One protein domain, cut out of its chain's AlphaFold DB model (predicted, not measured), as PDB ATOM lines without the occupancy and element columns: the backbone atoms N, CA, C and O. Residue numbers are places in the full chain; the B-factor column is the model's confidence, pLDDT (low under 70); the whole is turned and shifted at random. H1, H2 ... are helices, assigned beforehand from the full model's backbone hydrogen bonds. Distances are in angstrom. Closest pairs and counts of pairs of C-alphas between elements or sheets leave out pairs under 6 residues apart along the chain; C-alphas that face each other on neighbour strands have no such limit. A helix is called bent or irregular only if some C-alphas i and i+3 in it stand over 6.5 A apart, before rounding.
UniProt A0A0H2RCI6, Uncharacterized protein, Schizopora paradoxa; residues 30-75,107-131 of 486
ATOM      1  N   ARG A  30     -47.763 -38.468 -35.613       74.69
ATOM      2  CA  ARG A  30     -46.593 -38.859 -36.423       74.69
ATOM      3  C   ARG A  30     -46.843 -38.702 -37.924       74.69
ATOM      4  O   ARG A  30     -45.903 -38.400 -38.648       74.69
ATOM      5  N   LEU A  31     -48.087 -38.854 -38.382       76.75
ATOM      6  CA  LEU A  31     -48.454 -38.621 -39.784       76.75
ATOM      7  C   LEU A  31     -48.485 -37.130 -40.139       76.75
ATOM      8  O   LEU A  31     -48.272 -36.779 -41.292       76.75
ATOM      9  N   ALA A  32     -48.732 -36.269 -39.151       79.94
ATOM     10  CA  ALA A  32     -48.756 -34.817 -39.303       79.94
ATOM     11  C   ALA A  32     -47.471 -34.144 -38.791       79.94
ATOM     12  O   ALA A  32     -47.464 -32.939 -38.527       79.94
ATOM     13  N   MET A  33     -46.393 -34.907 -38.588       79.12
ATOM     14  CA  MET A  33     -45.130 -34.312 -38.173       79.12
ATOM     15  C   MET A  33     -44.553 -33.444 -39.276       79.12
ATOM     16  O   MET A  33     -44.621 -33.755 -40.459       79.12
ATOM     17  N   TRP A  34     -43.954 -32.349 -38.837       82.75
ATOM     18  CA  TRP A  34     -43.277 -31.388 -39.688       82.75
ATOM     19  C   TRP A  34     -41.877 -31.876 -40.111       82.75
ATOM     20  O   TRP A  34     -41.307 -31.340 -41.059       82.75
ATOM     21  N   SER A  35     -41.326 -32.890 -39.429       83.75
ATOM     22  CA  SER A  35     -40.088 -33.559 -39.823       83.75
ATOM     23  C   SER A  35     -40.346 -34.528 -40.982       83.75
ATOM     24  O   SER A  35     -41.339 -35.264 -40.978       83.75
ATOM     25  N   PRO A  36     -39.472 -34.553 -41.998       83.56
ATOM     26  CA  PRO A  36     -39.673 -35.419 -43.142       83.56
ATOM     27  C   PRO A  36     -39.357 -36.875 -42.770       83.56
ATOM     28  O   PRO A  36     -38.328 -37.187 -42.165       83.56
ATOM     29  N   VAL A  37     -40.251 -37.787 -43.156       80.44
ATOM     30  CA  VAL A  37     -40.102 -39.228 -42.894       80.44
ATOM     31  C   VAL A  37     -39.000 -39.841 -43.754       80.44
ATOM     32  O   VAL A  37     -38.398 -40.825 -43.334       80.44
ATOM     33  N   THR A  38     -38.679 -39.238 -44.899       76.62
ATOM     34  CA  THR A  38     -37.610 -39.621 -45.839       76.62
ATOM     35  C   THR A  38     -36.916 -38.382 -46.419       76.62
ATOM     36  O   THR A  38     -37.285 -37.257 -46.107       76.62
ATOM     37  N   GLY A  39     -35.842 -38.558 -47.199       76.25
ATOM     38  CA  GLY A  39     -35.118 -37.448 -47.847       76.25
ATOM     39  C   GLY A  39     -33.975 -36.827 -47.032       76.25
ATOM     40  O   GLY A  39     -33.236 -35.993 -47.545       76.25
ATOM     41  N   LEU A  40     -33.750 -37.271 -45.792       81.19
ATOM     42  CA  LEU A  40     -32.584 -36.893 -44.978       81.19
ATOM     43  C   LEU A  40     -31.448 -37.918 -45.113       81.19
ATOM     44  O   LEU A  40     -30.969 -38.446 -44.112       81.19
ATOM     45  N   HIS A  41     -31.025 -38.216 -46.346       83.88
ATOM     46  CA  HIS A  41     -30.038 -39.271 -46.640       83.88
ATOM     47  C   HIS A  41     -28.727 -39.115 -45.852       83.88
ATOM     48  O   HIS A  41     -28.205 -40.093 -45.333       83.88
ATOM     49  N   ALA A  42     -28.257 -37.881 -45.654       89.56
ATOM     50  CA  ALA A  42     -27.065 -37.574 -44.859       89.56
ATOM     51  C   ALA A  42     -27.170 -37.972 -43.368       89.56
ATOM     52  O   ALA A  42     -26.159 -38.103 -42.681       89.56
ATOM     53  N   TYR A  43     -28.390 -38.161 -42.858       92.00
ATOM     54  CA  TYR A  43     -28.682 -38.441 -41.451       92.00
ATOM     55  C   TYR A  43     -29.392 -39.786 -41.244       92.00
ATOM     56  O   TYR A  43     -29.781 -40.103 -40.122       92.00
ATOM     57  N   THR A  44     -29.568 -40.604 -42.287       87.31
ATOM     58  CA  THR A  44     -30.249 -41.913 -42.180       87.31
ATOM     59  C   THR A  44     -29.547 -42.855 -41.211       87.31
ATOM     60  O   THR A  44     -30.214 -43.629 -40.526       87.31
ATOM     61  N   TRP A  45     -28.225 -42.733 -41.067       88.69
ATOM     62  CA  TRP A  45     -27.427 -43.497 -40.107       88.69
ATOM     63  C   TRP A  45     -27.865 -43.292 -38.643       88.69
ATOM     64  O   TRP A  45     -27.597 -44.149 -37.802       88.69
ATOM     65  N   LEU A  46     -28.572 -42.199 -38.326       90.56
ATOM     66  CA  LEU A  46     -29.122 -41.958 -36.989       90.56
ATOM     67  C   LEU A  46     -30.372 -42.793 -36.694       90.56
ATOM     68  O   LEU A  46     -30.673 -43.025 -35.520       90.56
ATOM     69  N   ARG A  47     -31.099 -43.273 -37.715       87.12
ATOM     70  CA  ARG A  47     -32.365 -44.007 -37.524       87.12
ATOM     71  C   ARG A  47     -32.201 -45.271 -36.687       87.12
ATOM     72  O   ARG A  47     -32.955 -45.419 -35.729       87.12
ATOM     73  N   PRO A  48     -31.213 -46.151 -36.934       83.81
ATOM     74  CA  PRO A  48     -31.051 -47.351 -36.116       83.81
ATOM     75  C   PRO A  48     -30.638 -47.066 -34.663       83.81
ATOM     76  O   PRO A  48     -30.731 -47.962 -33.825       83.81
ATOM     77  N   VAL A  49     -30.149 -45.854 -34.358       87.56
ATOM     78  CA  VAL A  49     -29.635 -45.472 -33.030       87.56
ATOM     79  C   VAL A  49     -30.682 -44.712 -32.218       87.56
ATOM     80  O   VAL A  49     -30.956 -45.073 -31.078       87.56
ATOM     81  N   GLY A  50     -31.266 -43.660 -32.791       84.81
ATOM     82  CA  GLY A  50     -32.212 -42.776 -32.102       84.81
ATOM     83  C   GLY A  50     -33.640 -42.826 -32.641       84.81
ATOM     84  O   GLY A  50     -34.501 -42.085 -32.161       84.81
ATOM     85  N   GLY A  51     -33.909 -43.681 -33.633       85.88
ATOM     86  CA  GLY A  51     -35.220 -43.812 -34.257       85.88
ATOM     87  C   GLY A  51     -35.722 -42.484 -34.834       85.88
ATOM     88  O   GLY A  51     -34.924 -41.650 -35.277       85.88
ATOM     89  N   PRO A  52     -37.039 -42.232 -34.783       84.81
ATOM     90  CA  PRO A  52     -37.601 -41.008 -35.339       84.81
ATOM     91  C   PRO A  52     -37.259 -39.765 -34.503       84.81
ATOM     92  O   PRO A  52     -37.187 -38.670 -35.046       84.81
ATOM     93  N   VAL A  53     -36.965 -39.917 -33.204       89.00
ATOM     94  CA  VAL A  53     -36.614 -38.786 -32.323       89.00
ATOM     95  C   VAL A  53     -35.315 -38.111 -32.764       89.00
ATOM     96  O   VAL A  53     -35.216 -36.886 -32.723       89.00
ATOM     97  N   ALA A  54     -34.326 -38.885 -33.222       90.81
ATOM     98  CA  ALA A  54     -33.087 -38.313 -33.744       90.81
ATOM     99  C   ALA A  54     -33.327 -37.485 -35.014       90.81
ATOM    100  O   ALA A  54     -32.749 -36.413 -35.164       90.81
ATOM    101  N   ILE A  55     -34.215 -37.949 -35.896       90.44
ATOM    102  CA  ILE A  55     -34.576 -37.229 -37.121       90.44
ATOM    103  C   ILE A  55     -35.347 -35.945 -36.795       90.44
ATOM    104  O   ILE A  55     -35.035 -34.888 -37.346       90.44
ATOM    105  N   ASP A  56     -36.290 -36.006 -35.854       91.00
ATOM    106  CA  ASP A  56     -37.027 -34.833 -35.373       91.00
ATOM    107  C   ASP A  56     -36.067 -33.774 -34.813       91.00
ATOM    108  O   ASP A  56     -36.175 -32.589 -35.131       91.00
ATOM    109  N   TRP A  57     -35.079 -34.207 -34.024       94.75
ATOM    110  CA  TRP A  57     -34.066 -33.326 -33.453       94.75
ATOM    111  C   TRP A  57     -33.166 -32.691 -34.520       94.75
ATOM    112  O   TRP A  57     -32.957 -31.479 -34.487       94.75
ATOM    113  N   VAL A  58     -32.673 -33.470 -35.493       95.06
ATOM    114  CA  VAL A  58     -31.848 -32.941 -36.597       95.06
ATOM    115  C   VAL A  58     -32.635 -31.921 -37.409       95.06
ATOM    116  O   VAL A  58     -32.121 -30.845 -37.714       95.06
ATOM    117  N   THR A  59     -33.891 -32.235 -37.727       94.19
ATOM    118  CA  THR A  59     -34.756 -31.309 -38.461       94.19
ATOM    119  C   THR A  59     -34.934 -30.016 -37.657       94.19
ATOM    120  O   THR A  59     -34.863 -28.931 -38.225       94.19
ATOM    121  N   ALA A  60     -35.070 -30.103 -36.325       94.56
ATOM    122  CA  ALA A  60     -35.302 -28.932 -35.463       94.56
ATOM    123  C   ALA A  60     -34.076 -28.049 -35.382       94.56
ATOM    124  O   ALA A  60     -34.174 -26.829 -35.502       94.56
ATOM    125  N   ALA A  61     -32.918 -28.678 -35.253       96.12
ATOM    126  CA  ALA A  61     -31.646 -27.995 -35.271       96.12
ATOM    127  C   ALA A  61     -31.431 -27.247 -36.600       96.12
ATOM    128  O   ALA A  61     -31.077 -26.067 -36.577       96.12
ATOM    129  N   TRP A  62     -31.731 -27.867 -37.749       96.00
ATOM    130  CA  TRP A  62     -31.673 -27.181 -39.046       96.00
ATOM    131  C   TRP A  62     -32.681 -26.044 -39.165       96.00
ATOM    132  O   TRP A  62     -32.322 -24.977 -39.660       96.00
ATOM    133  N   SER A  63     -33.913 -26.219 -38.683       95.25
ATOM    134  CA  SER A  63     -34.912 -25.148 -38.683       95.25
ATOM    135  C   SER A  63     -34.455 -23.931 -37.881       95.25
ATOM    136  O   SER A  63     -34.641 -22.811 -38.347       95.25
ATOM    137  N   VAL A  64     -33.810 -24.126 -36.725       95.25
ATOM    138  CA  VAL A  64     -33.233 -23.026 -35.931       95.25
ATOM    139  C   VAL A  64     -32.123 -22.313 -36.706       95.25
ATOM    140  O   VAL A  64     -32.132 -21.087 -36.792       95.25
ATOM    141  N   VAL A  65     -31.201 -23.063 -37.320       95.69
ATOM    142  CA  VAL A  65     -30.112 -22.485 -38.129       95.69
ATOM    143  C   VAL A  65     -30.671 -21.676 -39.301       95.69
ATOM    144  O   VAL A  65     -30.262 -20.536 -39.509       95.69
ATOM    145  N   LEU A  66     -31.629 -22.229 -40.046       95.12
ATOM    146  CA  LEU A  66     -32.250 -21.554 -41.185       95.12
ATOM    147  C   LEU A  66     -33.043 -20.318 -40.759       95.12
ATOM    148  O   LEU A  66     -32.960 -19.292 -41.427       95.12
ATOM    149  N   HIS A  67     -33.782 -20.393 -39.651       94.69
ATOM    150  CA  HIS A  67     -34.552 -19.264 -39.138       94.69
ATOM    151  C   HIS A  67     -33.652 -18.072 -38.798       94.69
ATOM    152  O   HIS A  67     -33.928 -16.954 -39.221       94.69
ATOM    153  N   GLU A  68     -32.546 -18.312 -38.098       92.31
ATOM    154  CA  GLU A  68     -31.585 -17.267 -37.739       92.31
ATOM    155  C   GLU A  68     -30.831 -16.726 -38.966       92.31
ATOM    156  O   GLU A  68     -30.640 -15.517 -39.088       92.31
ATOM    157  N   LEU A  69     -30.449 -17.586 -39.921       91.56
ATOM    158  CA  LEU A  69     -29.832 -17.149 -41.182       91.56
ATOM    159  C   LEU A  69     -30.775 -16.255 -41.997       91.56
ATOM    160  O   LEU A  69     -30.360 -15.202 -42.482       91.56
ATOM    161  N   LEU A  70     -32.046 -16.646 -42.117       94.12
ATOM    162  CA  LEU A  70     -33.074 -15.843 -42.779       94.12
ATOM    163  C   LEU A  70     -33.348 -14.549 -42.012       94.12
ATOM    164  O   LEU A  70     -33.494 -13.502 -42.633       94.12
ATOM    165  N   GLY A  71     -33.362 -14.593 -40.679       90.38
ATOM    166  CA  GLY A  71     -33.498 -13.411 -39.832       90.38
ATOM    167  C   GLY A  71     -32.384 -12.396 -40.080       90.38
ATOM    168  O   GLY A  71     -32.670 -11.232 -40.348       90.38
ATOM    169  N   MET A  72     -31.123 -12.842 -40.087       87.31
ATOM    170  CA  MET A  72     -29.969 -11.992 -40.411       87.31
ATOM    171  C   MET A  72     -30.022 -11.454 -41.844       87.31
ATOM    172  O   MET A  72     -29.633 -10.313 -42.089       87.31
ATOM    173  N   TRP A  73     -30.509 -12.255 -42.794       90.56
ATOM    174  CA  TRP A  73     -30.649 -11.834 -44.186       90.56
ATOM    175  C   TRP A  73     -31.740 -10.768 -44.370       90.56
ATOM    176  O   TRP A  73     -31.505  -9.772 -45.048       90.56
ATOM    177  N   ILE A  74     -32.906 -10.939 -43.734       94.31
ATOM    178  CA  ILE A  74     -34.054 -10.023 -43.842       94.31
ATOM    179  C   ILE A  74     -33.823  -8.732 -43.050       94.31
ATOM    180  O   ILE A  74     -34.119  -7.647 -43.547       94.31
ATOM    181  N   MET A  75     -33.314  -8.826 -41.818       89.00
ATOM    182  CA  MET A  75     -33.113  -7.656 -40.951       89.00
ATOM    183  C   MET A  75     -31.859  -6.848 -41.316       89.00
ATOM    184  O   MET A  75     -31.700  -5.717 -40.854       89.00
ATOM    185  N   GLN A 107     -23.669 -12.838 -28.575       62.03
ATOM    186  CA  GLN A 107     -23.361 -14.223 -28.177       62.03
ATOM    187  C   GLN A 107     -24.114 -15.259 -29.040       62.03
ATOM    188  O   GLN A 107     -23.649 -16.389 -29.193       62.03
ATOM    189  N   ARG A 108     -25.224 -14.855 -29.678       69.25
ATOM    190  CA  ARG A 108     -26.019 -15.682 -30.601       69.25
ATOM    191  C   ARG A 108     -25.221 -16.214 -31.800       69.25
ATOM    192  O   ARG A 108     -25.419 -17.359 -32.191       69.25
ATOM    193  N   SER A 109     -24.268 -15.438 -32.327       79.88
ATOM    194  CA  SER A 109     -23.510 -15.804 -33.539       79.88
ATOM    195  C   SER A 109     -22.624 -17.045 -33.353       79.88
ATOM    196  O   SER A 109     -22.566 -17.909 -34.226       79.88
ATOM    197  N   LYS A 110     -21.977 -17.178 -32.186       89.00
ATOM    198  CA  LYS A 110     -21.092 -18.313 -31.883       89.00
ATOM    199  C   LYS A 110     -21.881 -19.609 -31.718       89.00
ATOM    200  O   LYS A 110     -21.483 -20.629 -32.267       89.00
ATOM    201  N   SER A 111     -23.009 -19.561 -31.005       90.00
ATOM    202  CA  SER A 111     -23.881 -20.728 -30.802       90.00
ATOM    203  C   SER A 111     -24.400 -21.287 -32.130       90.00
ATOM    204  O   SER A 111     -24.335 -22.492 -32.362       90.00
ATOM    205  N   LEU A 112     -24.822 -20.406 -33.044       92.50
ATOM    206  CA  LEU A 112     -25.271 -20.804 -34.377       92.50
ATOM    207  C   LEU A 112     -24.158 -21.462 -35.200       92.50
ATOM    208  O   LEU A 112     -24.395 -22.483 -35.845       92.50
ATOM    209  N   LEU A 113     -22.939 -20.916 -35.147       94.00
ATOM    210  CA  LEU A 113     -21.786 -21.504 -35.826       94.00
ATOM    211  C   LEU A 113     -21.444 -22.889 -35.259       94.00
ATOM    212  O   LEU A 113     -21.193 -23.811 -36.032       94.00
ATOM    213  N   TYR A 114     -21.495 -23.065 -33.935       96.44
ATOM    214  CA  TYR A 114     -21.292 -24.372 -33.305       96.44
ATOM    215  C   TYR A 114     -22.384 -25.377 -33.676       96.44
ATOM    216  O   TYR A 114     -22.062 -26.511 -34.018       96.44
ATOM    217  N   LEU A 115     -23.659 -24.975 -33.650       96.12
ATOM    218  CA  LEU A 115     -24.779 -25.842 -34.022       96.12
ATOM    219  C   LEU A 115     -24.684 -26.271 -35.490       96.12
ATOM    220  O   LEU A 115     -24.768 -27.460 -35.783       96.12
ATOM    221  N   SER A 116     -24.447 -25.323 -36.399       97.00
ATOM    222  CA  SER A 116     -24.259 -25.598 -37.827       97.00
ATOM    223  C   SER A 116     -23.049 -26.504 -38.070       97.00
ATOM    224  O   SER A 116     -23.161 -27.521 -38.750       97.00
ATOM    225  N   GLY A 117     -21.911 -26.210 -37.430       97.75
ATOM    226  CA  GLY A 117     -20.714 -27.046 -37.498       97.75
ATOM    227  C   GLY A 117     -20.961 -28.471 -37.000       97.75
ATOM    228  O   GLY A 117     -20.550 -29.426 -37.655       97.75
ATOM    229  N   MET A 118     -21.687 -28.632 -35.890       97.69
ATOM    230  CA  MET A 118     -22.072 -29.941 -35.358       97.69
ATOM    231  C   MET A 118     -23.005 -30.696 -36.313       97.69
ATOM    232  O   MET A 118     -22.800 -31.889 -36.528       97.69
ATOM    233  N   LEU A 119     -24.000 -30.030 -36.906       97.00
ATOM    234  CA  LEU A 119     -24.899 -30.654 -37.884       97.00
ATOM    235  C   LEU A 119     -24.138 -31.116 -39.127       97.00
ATOM    236  O   LEU A 119     -24.305 -32.254 -39.552       97.00
ATOM    237  N   CYS A 120     -23.239 -30.287 -39.655       96.94
ATOM    238  CA  CYS A 120     -22.358 -30.671 -40.755       96.94
ATOM    239  C   CYS A 120     -21.441 -31.845 -40.375       96.94
ATOM    240  O   CYS A 120     -21.238 -32.750 -41.178       96.94
ATOM    241  N   LEU A 121     -20.920 -31.879 -39.146       96.88
ATOM    242  CA  LEU A 121     -20.089 -32.988 -38.666       96.88
ATOM    243  C   LEU A 121     -20.898 -34.289 -38.554       96.88
ATOM    244  O   LEU A 121     -20.401 -35.352 -38.919       96.88
ATOM    245  N   LEU A 122     -22.169 -34.211 -38.149       95.88
ATOM    246  CA  LEU A 122     -23.099 -35.345 -38.133       95.88
ATOM    247  C   LEU A 122     -23.401 -35.912 -39.530       95.88
ATOM    248  O   LEU A 122     -23.926 -37.020 -39.618       95.88
ATOM    249  N   VAL A 123     -23.050 -35.216 -40.614       95.31
ATOM    250  CA  VAL A 123     -23.109 -35.774 -41.974       95.31
ATOM    251  C   VAL A 123     -21.954 -36.746 -42.232       95.31
ATOM    252  O   VAL A 123     -22.120 -37.685 -43.002       95.31
ATOM    253  N   LEU A 124     -20.796 -36.587 -41.581       94.56
ATOM    254  CA  LEU A 124     -19.590 -37.370 -41.893       94.56
ATOM    255  C   LEU A 124     -19.771 -38.895 -41.795       94.56
ATOM    256  O   LEU A 124     -19.274 -39.588 -42.685       94.56
ATOM    257  N   PRO A 125     -20.491 -39.455 -40.801       92.62
ATOM    258  CA  PRO A 125     -20.705 -40.896 -40.747       92.62
ATOM    259  C   PRO A 125     -21.445 -41.446 -41.969       92.62
ATOM    260  O   PRO A 125     -21.208 -42.593 -42.329       92.62
ATOM    261  N   SER A 126     -22.282 -40.655 -42.652       89.12
ATOM    262  CA  SER A 126     -23.027 -41.142 -43.823       89.12
ATOM    263  C   SER A 126     -22.121 -41.697 -44.925       89.12
ATOM    264  O   SER A 126     -22.452 -42.726 -45.494       89.12
ATOM    265  N   TYR A 127     -20.927 -41.126 -45.123       88.38
ATOM    266  CA  TYR A 127     -19.951 -41.607 -46.110       88.38
ATOM    267  C   TYR A 127     -19.315 -42.960 -45.757       88.38
ATOM    268  O   TYR A 127     -18.735 -43.618 -46.612       88.38
ATOM    269  N   SER A 128     -19.347 -43.357 -44.482       87.19
ATOM    270  CA  SER A 128     -18.833 -44.659 -44.022       87.19
ATOM    271  C   SER A 128     -19.950 -45.675 -43.796       87.19
ATOM    272  O   SER A 128     -19.726 -46.880 -43.876       87.19
ATOM    273  N   PHE A 129     -21.159 -45.188 -43.513       77.81
ATOM    274  CA  PHE A 129     -22.380 -45.965 -43.346       77.81
ATOM    275  C   PHE A 129     -23.210 -45.951 -44.631       77.81
ATOM    276  O   PHE A 129     -24.433 -45.830 -44.567       77.81
ATOM    277  N   ASP A 130     -22.557 -46.088 -45.788       58.84
ATOM    278  CA  ASP A 130     -23.270 -46.282 -47.042       58.84
ATOM    279  C   ASP A 130     -24.052 -47.590 -46.936       58.84
ATOM    280  O   ASP A 130     -23.520 -48.697 -47.038       58.84
ATOM    281  N   GLY A 131     -25.351 -47.450 -46.681       61.59
ATOM    282  CA  GLY A 131     -26.319 -48.534 -46.649       61.59
ATOM    283  C   GLY A 131     -26.612 -49.063 -48.043       61.59
ATOM    284  O   GLY A 131     -27.739 -49.462 -48.283       61.59
TER     285      GLY A 131
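Overview. This is residues 30 to 75 and 107 to 131 of the 486 residues of an uncharacterized protein of Schizopora paradoxa (UniProt A0A0H2RCI6). Two helical rods, H1b and H2, cross at 45 degrees; at one end arm H1a folds back from H1b and packs on little H3, while residues 70 to 75 stick out. 71 residues are printed, with three named helices, H1, H2, H3, and no named strand: all helix. It is only just loose, close to compact, radius of gyration of the C-alphas 13.5 A, spanning 41 by 31 by 17 A.

Along the chain. From Arg 30, reach C-alpha 41 at (-30.038, -39.271, -46.640), where H1, residues 41 to 75, begins. Assigned by hydrogen bonds as one helix, it is bent: C-alphas 49 and 52 are 9.4 A apart. Its arms are H1a, 41 to 49, 15.0 A, irregular with C-alphas 42 and 45 at 7.6 A, and H1b, 52 to 75, 34.1 A. Find H2 at 107 to 121, 21.7 A, and H3 at 124 to 127, ending at (-19.951, -41.607, -46.110).

Arrangement. H1b touches H2 with residues 58 to 68 alone, closest C-alphas Val 65 and Leu 112, 6.4 A, a steep tilt of 45 degrees, opposite ways. H1a touches H3, closest C-alphas Ala 42 and Ser 126, 5.5 A. Every O i to N i+4 pair is within hydrogen-bond range in H1b, 10 of 11 in H2, and 0 of 5 in H1a, where 4 of 6 O i to N i+3 pairs are; H3 is too short for such a pair.

Size, cuts and confidence. Residues 76 to 106 are not printed; C-alphas 75 and 107 are 17.4 A apart across the cut. Residues 107 to 108 and 130 to 131 have pLDDT under 70.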